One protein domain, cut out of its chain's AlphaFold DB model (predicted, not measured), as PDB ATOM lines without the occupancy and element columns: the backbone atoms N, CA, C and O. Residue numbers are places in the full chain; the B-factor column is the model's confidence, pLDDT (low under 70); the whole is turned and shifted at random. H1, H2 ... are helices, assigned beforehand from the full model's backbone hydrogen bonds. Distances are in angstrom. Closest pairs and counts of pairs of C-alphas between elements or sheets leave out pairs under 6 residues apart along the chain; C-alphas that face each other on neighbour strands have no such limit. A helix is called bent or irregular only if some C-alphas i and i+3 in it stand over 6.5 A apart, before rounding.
ATOM      1  N   LYS A   8      36.996  28.894 -14.734       90.06
ATOM      2  CA  LYS A   8      36.720  27.959 -13.630       90.06
ATOM      3  C   LYS A   8      35.611  26.967 -13.975       90.06
ATOM      4  O   LYS A   8      35.688  25.801 -13.584       90.06
ATOM      5  N   ILE A   9      34.569  27.411 -14.681       92.69
ATOM      6  CA  ILE A   9      33.501  26.522 -15.157       92.69
ATOM      7  C   ILE A   9      34.043  25.601 -16.251       92.69
ATOM      8  O   ILE A   9      33.841  24.390 -16.156       92.69
ATOM      9  N   LEU A  10      34.788  26.142 -17.220       93.69
ATOM     10  CA  LEU A  10      35.404  25.343 -18.285       93.69
ATOM     11  C   LEU A  10      36.320  24.253 -17.721       93.69
ATOM     12  O   LEU A  10      36.202  23.094 -18.110       93.69
ATOM     13  N   TYR A  11      37.160  24.585 -16.738       94.12
ATOM     14  CA  TYR A  11      38.025  23.615 -16.066       94.12
ATOM     15  C   TYR A  11      37.218  22.501 -15.393       94.12
ATOM     16  O   TYR A  11      37.541  21.321 -15.531       94.12
ATOM     17  N   ARG A  12      36.128  22.842 -14.693       94.50
ATOM     18  CA  ARG A  12      35.250  21.849 -14.050       94.50
ATOM     19  C   ARG A  12      34.550  20.937 -15.055       94.50
ATOM     20  O   ARG A  12      34.324  19.772 -14.730       94.50
ATOM     21  N   ILE A  13      34.173  21.460 -16.221       95.12
ATOM     22  CA  ILE A  13      33.568  20.682 -17.308       95.12
ATOM     23  C   ILE A  13      34.618  19.745 -17.909       95.12
ATOM     24  O   ILE A  13      34.419  18.531 -17.912       95.12
ATOM     25  N   LEU A  14      35.770  20.284 -18.315       96.31
ATOM     26  CA  LEU A  14      36.856  19.503 -18.902       96.31
ATOM     27  C   LEU A  14      37.329  18.387 -17.966       96.31
ATOM     28  O   LEU A  14      37.522  17.255 -18.397       96.31
ATOM     29  N   ARG A  15      37.448  18.673 -16.666       96.00
ATOM     30  CA  ARG A  15      37.813  17.672 -15.658       96.00
ATOM     31  C   ARG A  15      36.825  16.508 -15.599       96.00
ATOM     32  O   ARG A  15      37.249  15.374 -15.402       96.00
ATOM     33  N   GLN A  16      35.527  16.763 -15.765       97.19
ATOM     34  CA  GLN A  16      34.527  15.692 -15.836       97.19
ATOM     35  C   GLN A  16      34.667  14.878 -17.123       97.19
ATOM     36  O   GLN A  16      34.542  13.656 -17.078       97.19
ATOM     37  N   TYR A  17      34.958  15.524 -18.253       97.12
ATOM     38  CA  TYR A  17      35.198  14.819 -19.513       97.12
ATOM     39  C   TYR A  17      36.443  13.931 -19.448       97.12
ATOM     40  O   TYR A  17      36.348  12.760 -19.805       97.12
ATOM     41  N   SER A  18      37.557  14.441 -18.913       94.12
ATOM     42  CA  SER A  18      38.788  13.667 -18.682       94.12
ATOM     43  C   SER A  18      38.534  12.471 -17.759       94.12
ATOM     44  O   SER A  18      38.832  11.336 -18.134       94.12
ATOM     45  N   TYR A  19      37.879  12.681 -16.607       95.38
ATOM     46  CA  TYR A  19      37.557  11.597 -15.667       95.38
ATOM     47  C   TYR A  19      36.696  10.493 -16.301       95.38
ATOM     48  O   TYR A  19      36.927   9.310 -16.062       95.38
ATOM     49  N   ASN A  20      35.733  10.871 -17.144       95.75
ATOM     50  CA  ASN A  20      34.847   9.935 -17.839       95.75
ATOM     51  C   ASN A  20      35.419   9.421 -19.172       95.75
ATOM     52  O   ASN A  20      34.693   8.762 -19.914       95.75
ATOM     53  N   ARG A  21      36.678   9.746 -19.507       93.31
ATOM     54  CA  ARG A  21      37.326   9.414 -20.792       93.31
ATOM     55  C   ARG A  21      36.506   9.823 -22.023       93.31
ATOM     56  O   ARG A  21      36.554   9.172 -23.064       93.31
ATOM     57  N   ASN A  22      35.759  10.923 -21.929       96.56
ATOM     58  CA  ASN A  22      34.962  11.435 -23.038       96.56
ATOM     59  C   ASN A  22      35.836  12.268 -23.991       96.56
ATOM     60  O   ASN A  22      35.827  13.499 -23.958       96.56
ATOM     61  N   MET A  23      36.620  11.571 -24.817       95.06
ATOM     62  CA  MET A  23      37.569  12.173 -25.760       95.06
ATOM     63  C   MET A  23      36.881  13.073 -26.791       95.06
ATOM     64  O   MET A  23      37.399  14.136 -27.121       95.06
ATOM     65  N   GLU A  24      35.691  12.694 -27.257       96.69
ATOM     66  CA  GLU A  24      34.924  13.484 -28.223       96.69
ATOM     67  C   GLU A  24      34.532  14.851 -27.647       96.69
ATOM     68  O   GLU A  24      34.791  15.881 -28.271       96.69
ATOM     69  N   ALA A  25      34.001  14.884 -26.421       97.06
ATOM     70  CA  ALA A  25      33.639  16.137 -25.765       97.06
ATOM     71  C   ALA A  25      34.859  17.037 -25.495       97.06
ATOM     72  O   ALA A  25      34.762  18.257 -25.629       97.06
ATOM     73  N   MET A  26      36.018  16.453 -25.157       97.12
ATOM     74  CA  MET A  26      37.263  17.216 -24.990       97.12
ATOM     75  C   MET A  26      37.760  17.804 -26.312       97.12
ATOM     76  O   MET A  26      38.152  18.969 -26.343       97.12
ATOM     77  N   ASN A  27      37.690  17.033 -27.400       97.31
ATOM     78  CA  ASN A  27      38.073  17.482 -28.737       97.31
ATOM     79  C   ASN A  27      37.178  18.636 -29.215       97.31
ATOM     80  O   ASN A  27      37.688  19.651 -29.688       97.31
ATOM     81  N   ILE A  28      35.857  18.521 -29.022       97.88
ATOM     82  CA  ILE A  28      34.904  19.598 -29.330       97.88
ATOM     83  C   ILE A  28      35.241  20.850 -28.517       97.88
ATOM     84  O   ILE A  28      35.461  21.904 -29.105       97.88
ATOM     85  N   LEU A  29      35.361  20.736 -27.187       96.38
ATOM     86  CA  LEU A  29      35.677  21.884 -26.333       96.38
ATOM     87  C   LEU A  29      36.983  22.568 -26.757       96.38
ATOM     88  O   LEU A  29      37.024  23.788 -26.873       96.38
ATOM     89  N   TYR A  30      38.043  21.796 -27.002       96.75
ATOM     90  CA  TYR A  30      39.324  22.331 -27.461       96.75
ATOM     91  C   TYR A  30      39.191  23.086 -28.793       96.75
ATOM     92  O   TYR A  30      39.685  24.206 -28.907       96.75
ATOM     93  N   LYS A  31      38.501  22.506 -29.783       97.38
ATOM     94  CA  LYS A  31      38.312  23.131 -31.101       97.38
ATOM     95  C   LYS A  31      37.539  24.441 -31.023       97.38
ATOM     96  O   LYS A  31      37.953  25.396 -31.668       97.38
ATOM     97  N   GLU A  32      36.480  24.503 -30.217       96.19
ATOM     98  CA  GLU A  32      35.719  25.742 -29.999       96.19
ATOM     99  C   GLU A  32      36.591  26.829 -29.349       96.19
ATOM    100  O   GLU A  32      36.602  27.970 -29.799       96.19
ATOM    101  N   LEU A  33      37.405  26.475 -28.344       93.19
ATOM    102  CA  LEU A  33      38.319  27.431 -27.704       93.19
ATOM    103  C   LEU A  33      39.383  27.977 -28.671       93.19
ATOM    104  O   LEU A  33      39.762  29.143 -28.561       93.19
ATOM    105  N   VAL A  34      39.867  27.152 -29.605       94.19
ATOM    106  CA  VAL A  34      40.799  27.590 -30.656       94.19
ATOM    107  C   VAL A  34      40.087  28.462 -31.692       94.19
ATOM    108  O   VAL A  34      40.617  29.505 -32.073       94.19
ATOM    109  N   LEU A  35      38.889  28.061 -32.127       96.19
ATOM    110  CA  LEU A  35      38.094  28.777 -33.130       96.19
ATOM    111  C   LEU A  35      37.737  30.195 -32.671       96.19
ATOM    112  O   LEU A  35      37.906  31.147 -33.430       96.19
ATOM    113  N   GLU A  36      37.320  30.336 -31.414       92.88
ATOM    114  CA  GLU A  36      36.978  31.621 -30.791       92.88
ATOM    115  C   GLU A  36      38.219  32.431 -30.356       92.88
ATOM    116  O   GLU A  36      38.105  33.509 -29.771       92.88
ATOM    117  N   GLY A  37      39.432  31.929 -30.619       90.06
ATOM    118  CA  GLY A  37      40.684  32.615 -30.287       90.06
ATOM    119  C   GLY A  37      40.944  32.752 -28.783       90.06
ATOM    120  O   GLY A  37      41.708  33.625 -28.366       90.06
ATOM    121  N   VAL A  38      40.317  31.904 -27.962       89.31
ATOM    122  CA  VAL A  38      40.489  31.871 -26.500       89.31
ATOM    123  C   VAL A  38      41.849  31.293 -26.131       89.31
ATOM    124  O   VAL A  38      42.493  31.766 -25.192       89.31
ATOM    125  N   ILE A  39      42.278  30.265 -26.865       90.56
ATOM    126  CA  ILE A  39      43.594  29.635 -26.739       90.56
ATOM    127  C   ILE A  39      44.211  29.460 -28.134       90.56
ATOM    128  O   ILE A  39      43.477  29.314 -29.112       90.56
ATOM    129  N   PRO A  40      45.546  29.449 -28.264       91.38
ATOM    130  CA  PRO A  40      46.189  29.068 -29.514       91.38
ATOM    131  C   PRO A  40      45.980  27.581 -29.813       91.38
ATOM    132  O   PRO A  40      45.820  26.759 -28.909       91.38
ATOM    133  N   GLU A  41      46.104  27.219 -31.087       93.38
ATOM    134  CA  GLU A  41      46.245  25.819 -31.465       93.38
ATOM    135  C   GLU A  41      47.553  25.245 -30.897       93.38
ATOM    136  O   GLU A  41      48.650  25.779 -31.098       93.38
ATOM    137  N   PHE A  42      47.440  24.131 -30.184       93.81
ATOM    138  CA  PHE A  42      48.575  23.394 -29.664       93.81
ATOM    139  C   PHE A  42      49.334  22.684 -30.778       93.81
ATOM    140  O   PHE A  42      48.753  22.096 -31.688       93.81
ATOM    141  N   LYS A  43      50.663  22.669 -30.653       92.44
ATOM    142  CA  LYS A  43      51.554  21.940 -31.559       92.44
ATOM    143  C   LYS A  43      52.394  20.951 -30.764       92.44
ATOM    144  O   LYS A  43      53.403  21.327 -30.169       92.44
ATOM    145  N   PHE A  44      51.924  19.708 -30.724       92.50
ATOM    146  CA  PHE A  44      52.549  18.616 -29.981       92.50
ATOM    147  C   PHE A  44      53.799  18.092 -30.696       92.50
ATOM    148  O   PHE A  44      53.781  17.810 -31.893       92.50
ATOM    149  N   ASN A  45      54.884  17.933 -29.951       91.94
ATOM    150  CA  ASN A  45      56.170  17.448 -30.416       91.94
ATOM    151  C   ASN A  45      56.355  15.977 -30.012       91.94
ATOM    152  O   ASN A  45      56.779  15.650 -28.899       91.94
ATOM    153  N   MET A  46      56.072  15.086 -30.965       89.94
ATOM    154  CA  MET A  46      56.232  13.639 -30.798       89.94
ATOM    155  C   MET A  46      57.674  13.210 -30.507       89.94
ATOM    156  O   MET A  46      57.878  12.197 -29.838       89.94
ATOM    157  N   GLU A  47      58.677  13.933 -31.007       90.00
ATOM    158  CA  GLU A  47      60.086  13.595 -30.775       90.00
ATOM    159  C   GLU A  47      60.484  13.883 -29.330       90.00
ATOM    160  O   GLU A  47      61.094  13.034 -28.678       90.00
ATOM    161  N   VAL A  48      60.085  15.042 -28.797       89.38
ATOM    162  CA  VAL A  48      60.355  15.387 -27.395       89.38
ATOM    163  C   VAL A  48      59.609  14.438 -26.462       89.38
ATOM    164  O   VAL A  48      60.217  13.924 -25.526       89.38
ATOM    165  N   TRP A  49      58.342  14.121 -26.752       88.69
ATOM    166  CA  TRP A  49      57.576  13.156 -25.956       88.69
ATOM    167  C   TRP A  49      58.248  11.772 -25.897       88.69
ATOM    168  O   TRP A  49      58.415  11.215 -24.815       88.69
ATOM    169  N   LYS A  50      58.713  11.228 -27.034       86.19
ATOM    170  CA  LYS A  50      59.396   9.914 -27.074       86.19
ATOM    171  C   LYS A  50      60.701   9.891 -26.271       86.19
ATOM    172  O   LYS A  50      61.072   8.841 -25.738       86.19
ATOM    173  N   ASN A  51      61.395  11.025 -26.209       85.62
ATOM    174  CA  ASN A  51      62.687  11.161 -25.542       85.62
ATOM    175  C   ASN A  51      62.565  11.543 -24.056       85.62
ATOM    176  O   ASN A  51      63.517  11.356 -23.299       85.62
ATOM    177  N   ASP A  52      61.397  12.015 -23.610       78.94
ATOM    178  CA  ASP A  52      61.121  12.393 -22.223       78.94
ATOM    179  C   ASP A  52      60.244  11.350 -21.508       78.94
ATOM    180  O   ASP A  52      59.033  11.497 -21.349       78.94
ATOM    181  N   LYS A  53      60.884  10.288 -21.003       64.69
ATOM    182  CA  LYS A  53      60.216   9.251 -20.190       64.69
ATOM    183  C   LYS A  53      59.950   9.681 -18.742       64.69
ATOM    184  O   LYS A  53      59.494   8.866 -17.942       64.69
ATOM    185  N   SER A  54      60.272  10.925 -18.365       69.50
ATOM    186  CA  SER A  54      60.132  11.383 -16.977       69.50
ATOM    187  C   SER A  54      58.679  11.653 -16.580       69.50
ATOM    188  O   SER A  54      58.372  11.659 -15.386       69.50
ATOM    189  N   GLY A  55      57.794  11.883 -17.562       61.44
ATOM    190  CA  GLY A  55      56.370  12.173 -17.360       61.44
ATOM    191  C   GLY A  55      56.089  13.486 -16.617       61.44
ATOM    192  O   GLY A  55      54.947  13.742 -16.238       61.44
ATOM    193  N   LYS A  56      57.114  14.314 -16.365       65.25
ATOM    194  CA  LYS A  56      57.012  15.534 -15.556       65.25
ATOM    195  C   LYS A  56      57.189  16.769 -16.439       65.25
ATOM    196  O   LYS A  56      58.271  16.995 -16.978       65.25
ATOM    197  N   ASN A  57      56.161  17.625 -16.448       79.56
ATOM    198  CA  ASN A  57      56.031  18.889 -17.195       79.56
ATOM    199  C   ASN A  57      55.577  18.728 -18.652       79.56
ATOM    200  O   ASN A  57      56.385  18.784 -19.576       79.56
ATOM    201  N   VAL A  58      54.259  18.638 -18.845       84.25
ATOM    202  CA  VAL A  58      53.629  18.485 -20.168       84.25
ATOM    203  C   VAL A  58      53.995  19.576 -21.166       84.25
ATOM    204  O   VAL A  58      54.079  19.293 -22.352       84.25
ATOM    205  N   TRP A  59      54.291  20.793 -20.699       86.81
ATOM    206  CA  TRP A  59      54.664  21.933 -21.539       86.81
ATOM    207  C   TRP A  59      55.842  21.656 -22.473       86.81
ATOM    208  O   TRP A  59      55.875  22.170 -23.583       86.81
ATOM    209  N   LYS A  60      56.791  20.814 -22.046       87.38
ATOM    210  CA  LYS A  60      57.989  20.479 -22.829       87.38
ATOM    211  C   LYS A  60      57.662  19.760 -24.132       87.38
ATOM    212  O   LYS A  60      58.445  19.806 -25.070       87.38
ATOM    213  N   TRP A  61      56.522  19.079 -24.184       90.12
ATOM    214  CA  TRP A  61      56.078  18.361 -25.374       90.12
ATOM    215  C   TRP A  61      55.403  19.283 -26.386       90.12
ATOM    216  O   TRP A  61      54.893  18.796 -27.384       90.12
ATOM    217  N   TYR A  62      55.372  20.592 -26.154       91.19
ATOM    218  CA  TYR A  62      54.736  21.567 -27.029       91.19
ATOM    219  C   TYR A  62      55.742  22.641 -27.452       91.19
ATOM    220  O   TYR A  62      56.815  22.769 -26.865       91.19
ATOM    221  N   GLN A  63      55.420  23.380 -28.516       84.81
ATOM    222  CA  GLN A  63      56.292  24.431 -29.053       84.81
ATOM    223  C   GLN A  63      56.712  25.464 -28.001       84.81
ATOM    224  O   GLN A  63      55.903  25.859 -27.170       84.81
ATOM    225  N   GLU A  64      57.951  25.958 -28.110       73.50
ATOM    226  CA  GLU A  64      58.584  26.864 -27.135       73.50
ATOM    227  C   GLU A  64      57.737  28.110 -26.816       73.50
ATOM    228  O   GLU A  64      57.636  28.492 -25.654       73.50
ATOM    229  N   GLY A  65      57.009  28.657 -27.795       75.31
ATOM    230  CA  GLY A  65      56.146  29.830 -27.603       75.31
ATOM    231  C   GLY A  65      54.879  29.605 -26.765       75.31
ATOM    232  O   GLY A  65      54.195  30.570 -26.441       75.31
ATOM    233  N   ILE A  66      54.536  28.363 -26.394       80.19
ATOM    234  CA  ILE A  66      53.387  28.083 -25.507       80.19
ATOM    235  C   ILE A  66      53.650  28.550 -24.064       80.19
ATOM    236  O   ILE A  66      52.710  28.787 -23.305       80.19
ATOM    237  N   LEU A  67      54.930  28.659 -23.686       75.19
ATOM    238  CA  LEU A  67      55.380  29.093 -22.362       75.19
ATOM    239  C   LEU A  67      55.368  30.616 -22.208       75.19
ATOM    240  O   LEU A  67      55.257  31.105 -21.088       75.19
ATOM    241  N   ASP A  68      55.442  31.349 -23.319       81.00
ATOM    242  CA  ASP A  68      55.454  32.816 -23.338       81.00
ATOM    243  C   ASP A  68      54.045  33.424 -23.200       81.00
ATOM    244  O   ASP A  68      53.879  34.644 -23.188       81.00
ATOM    245  N   ILE A  69      53.014  32.579 -23.105       80.94
ATOM    246  CA  ILE A  69      51.614  32.988 -22.988       80.94
ATOM    247  C   ILE A  69      51.236  33.113 -21.513       80.94
ATOM    248  O   ILE A  69      51.337  32.159 -20.740       80.94
ATOM    249  N   GLU A  70      50.729  34.284 -21.130       83.00
ATOM    250  CA  GLU A  70      50.110  34.479 -19.822       83.00
ATOM    251  C   GLU A  70      48.709  33.851 -19.815       83.00
ATOM    252  O   GLU A  70      47.758  34.365 -20.407       83.00
ATOM    253  N   TRP A  71      48.592  32.692 -19.167       84.75
ATOM    254  CA  TRP A  71      47.340  31.949 -19.085       84.75
ATOM    255  C   TRP A  71      46.450  32.483 -17.966       84.75
ATOM    256  O   TRP A  71      46.808  32.407 -16.793       84.75
ATOM    257  N   GLU A  72      45.246  32.936 -18.320       83.62
ATOM    258  CA  GLU A  72      44.245  33.397 -17.347       83.62
ATOM    259  C   GLU A  72      43.806  32.271 -16.382       83.62
ATOM    260  O   GLU A  72      43.510  32.527 -15.217       83.62
ATOM    261  N   GLU A  73      43.826  31.007 -16.832       87.12
ATOM    262  CA  GLU A  73      43.599  29.823 -15.991       87.12
ATOM    263  C   GLU A  73      44.567  28.686 -16.364       87.12
ATOM    264  O   GLU A  73      44.252  27.837 -17.206       87.12
ATOM    265  N   PRO A  74      45.750  28.625 -15.728       88.00
ATOM    266  CA  PRO A  74      46.770  27.631 -16.044       88.00
ATOM    267  C   PRO A  74      46.293  26.183 -15.871       88.00
ATOM    268  O   PRO A  74      46.735  25.305 -16.607       88.00
ATOM    269  N   MET A  75      45.371  25.906 -14.939       90.75
ATOM    270  CA  MET A  75      44.917  24.535 -14.669       90.75
ATOM    271  C   MET A  75      44.074  23.951 -15.805       90.75
ATOM    272  O   MET A  75      44.196  22.763 -16.105       90.75
ATOM    273  N   LEU A  76      43.246  24.777 -16.457       92.81
ATOM    274  CA  LEU A  76      42.508  24.374 -17.657       92.81
ATOM    275  C   LEU A  76      43.481  23.974 -18.766       92.81
ATOM    276  O   LEU A  76      43.322  22.923 -19.381       92.81
ATOM    277  N   ILE A  77      44.495  24.808 -18.983       92.56
ATOM    278  CA  ILE A  77      45.469  24.638 -20.059       92.56
ATOM    279  C   ILE A  77      46.335  23.406 -19.822       92.56
ATOM    280  O   ILE A  77      46.475  22.587 -20.725       92.56
ATOM    281  N   ILE A  78      46.833  23.214 -18.597       92.06
ATOM    282  CA  ILE A  78      47.594  22.013 -18.219       92.06
ATOM    283  C   ILE A  78      46.780  20.753 -18.506       92.06
ATOM    284  O   ILE A  78      47.313  19.814 -19.095       92.06
ATOM    285  N   LEU A  79      45.503  20.736 -18.116       94.25
ATOM    286  CA  LEU A  79      44.641  19.578 -18.336       94.25
ATOM    287  C   LEU A  79      44.380  19.343 -19.832       94.25
ATOM    288  O   LEU A  79      44.493  18.210 -20.290       94.25
ATOM    289  N   LEU A  80      44.104  20.398 -20.609       95.00
ATOM    290  CA  LEU A  80      43.990  20.286 -22.068       95.00
ATOM    291  C   LEU A  80      45.272  19.706 -22.671       95.00
ATOM    292  O   LEU A  80      45.195  18.771 -23.454       95.00
ATOM    293  N   MET A  81      46.447  20.202 -22.284       93.75
ATOM    294  CA  MET A  81      47.739  19.731 -22.799       93.75
ATOM    295  C   MET A  81      48.078  18.301 -22.360       93.75
ATOM    296  O   MET A  81      48.781  17.587 -23.073       93.75
ATOM    297  N   GLN A  82      47.608  17.863 -21.195       92.00
ATOM    298  CA  GLN A  82      47.756  16.477 -20.749       92.00
ATOM    299  C   GLN A  82      46.934  15.518 -21.611       92.00
ATOM    300  O   GLN A  82      47.436  14.465 -21.999       92.00
ATOM    301  N   GLU A  83      45.693  15.894 -21.917       94.25
ATOM    302  CA  GLU A  83      44.731  15.027 -22.605       94.25
ATOM    303  C   GLU A  83      44.794  15.147 -24.137       94.25
ATOM    304  O   GLU A  83      44.399  14.224 -24.848       94.25
ATOM    305  N   TYR A  84      45.321  16.260 -24.658       95.62
ATOM    306  CA  TYR A  84      45.398  16.585 -26.087       95.62
ATOM    307  C   TYR A  84      45.911  15.463 -26.979       95.62
ATOM    308  O   TYR A  84      45.217  15.140 -27.946       95.62
ATOM    309  N   PRO A  85      47.060  14.816 -26.698       93.88
ATOM    310  CA  PRO A  85      47.520  13.751 -27.573       93.88
ATOM    311  C   PRO A  85      46.526  12.584 -27.674       93.88
ATOM    312  O   PRO A  85      46.478  11.938 -28.715       93.88
ATOM    313  N   TYR A  86      45.705  12.340 -26.651       93.50
ATOM    314  CA  TYR A  86      44.715  11.263 -26.651       93.50
ATOM    315  C   TYR A  86      43.432  11.675 -27.375       93.50
ATOM    316  O   TYR A  86      42.997  10.983 -28.294       93.50
ATOM    317  N   PHE A  87      42.841  12.831 -27.040       95.31
ATOM    318  CA  PHE A  87      41.585  13.250 -27.679       95.31
ATOM    319  C   PHE A  87      41.748  13.680 -29.145       95.31
ATOM    320  O   PHE A  87      40.765  13.724 -29.890       95.31
ATOM    321  N   MET A  88      42.980  13.981 -29.566       95.12
ATOM    322  CA  MET A  88      43.337  14.207 -30.970       95.12
ATOM    323  C   MET A  88      43.756  12.927 -31.706       95.12
ATOM    324  O   MET A  88      43.993  12.988 -32.909       95.12
ATOM    325  N   GLY A  89      43.861  11.783 -31.018       92.69
ATOM    326  CA  GLY A  89      44.298  10.514 -31.614       92.69
ATOM    327  C   GLY A  89      45.768  10.504 -32.058       92.69
ATOM    328  O   GLY A  89      46.129   9.776 -32.978       92.69
TER     329      GLY A  89
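Overview. This is residues 8 to 89 of the 93 residues of an uncharacterized protein of Bacteroides sp. AF32-8BH (UniProt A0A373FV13). A helical hairpin of H1 and H2 packs on one side of the longest helix, H5, the three centres making a triangle, and a small head of the short helices H3 and H4 lies on the other side of H5. The link of residues 62 to 73 leads from that head back to H5. The printed part has 82 residues with five named helices, H1 to H5 in chain order, and no named strand; the class is all helix. It is compact, with a radius of gyration of the C-alphas of 12.4 A and spans of 33 by 27 by 19 A.

Arrangement. H5, residues 74 to 87, is the hub, touching three helices. It touches H1, residues 8 to 19, at a shallow tilt of 32 degrees, the same way; the closest C-alphas, of Tyr 11 and Leu 76, are 4.8 A apart. It touches H2, residues 23 to 35, at a steep tilt of 58 degrees, opposite ways; the closest C-alphas, of Met 23 and Phe 87, are 4.6 A apart. H1, with residues 14 to 18 alone, touches H2 in a hairpin, opposite ways at a shallow tilt of 32 degrees, only just short of steep; the closest C-alphas, of Tyr 17 and Met 26, are 6.3 A apart. H5, with residues 78 to 82 alone, touches H4, residues 58 to 61; the closest C-alphas, of Val 58 and Gln 82, are 6.2 A apart. H4 touches H3, residues 46 to 51; the closest C-alphas, of Trp 49 and Trp 61, are 5.4 A apart. H3 and H5 are apart. Every O i to N i+4 pair is within hydrogen-bond range in H1, H2 and H3, and 8 of 10 in H5; H4 is too short for one.

Along the chain. H5 is 19.2 A long and irregular, C-alphas 82 and 85 being 7.4 A apart; it ends at C-alpha 87 (41.585, 13.250, -27.679). H1 begins at C-alpha 8 (36.720, 27.959, -13.630) and is 16.5 A long, H2 18.2 A, H3 8.7 A and H4 5.8 A.

Size, cuts and confidence. The farthest C-alphas, of Ile 9 and Asn 51, are 34.6 A apart. The printed part has no cut; the link from H4 to H5 is long. Residues 53 to 56 are under pLDDT 70.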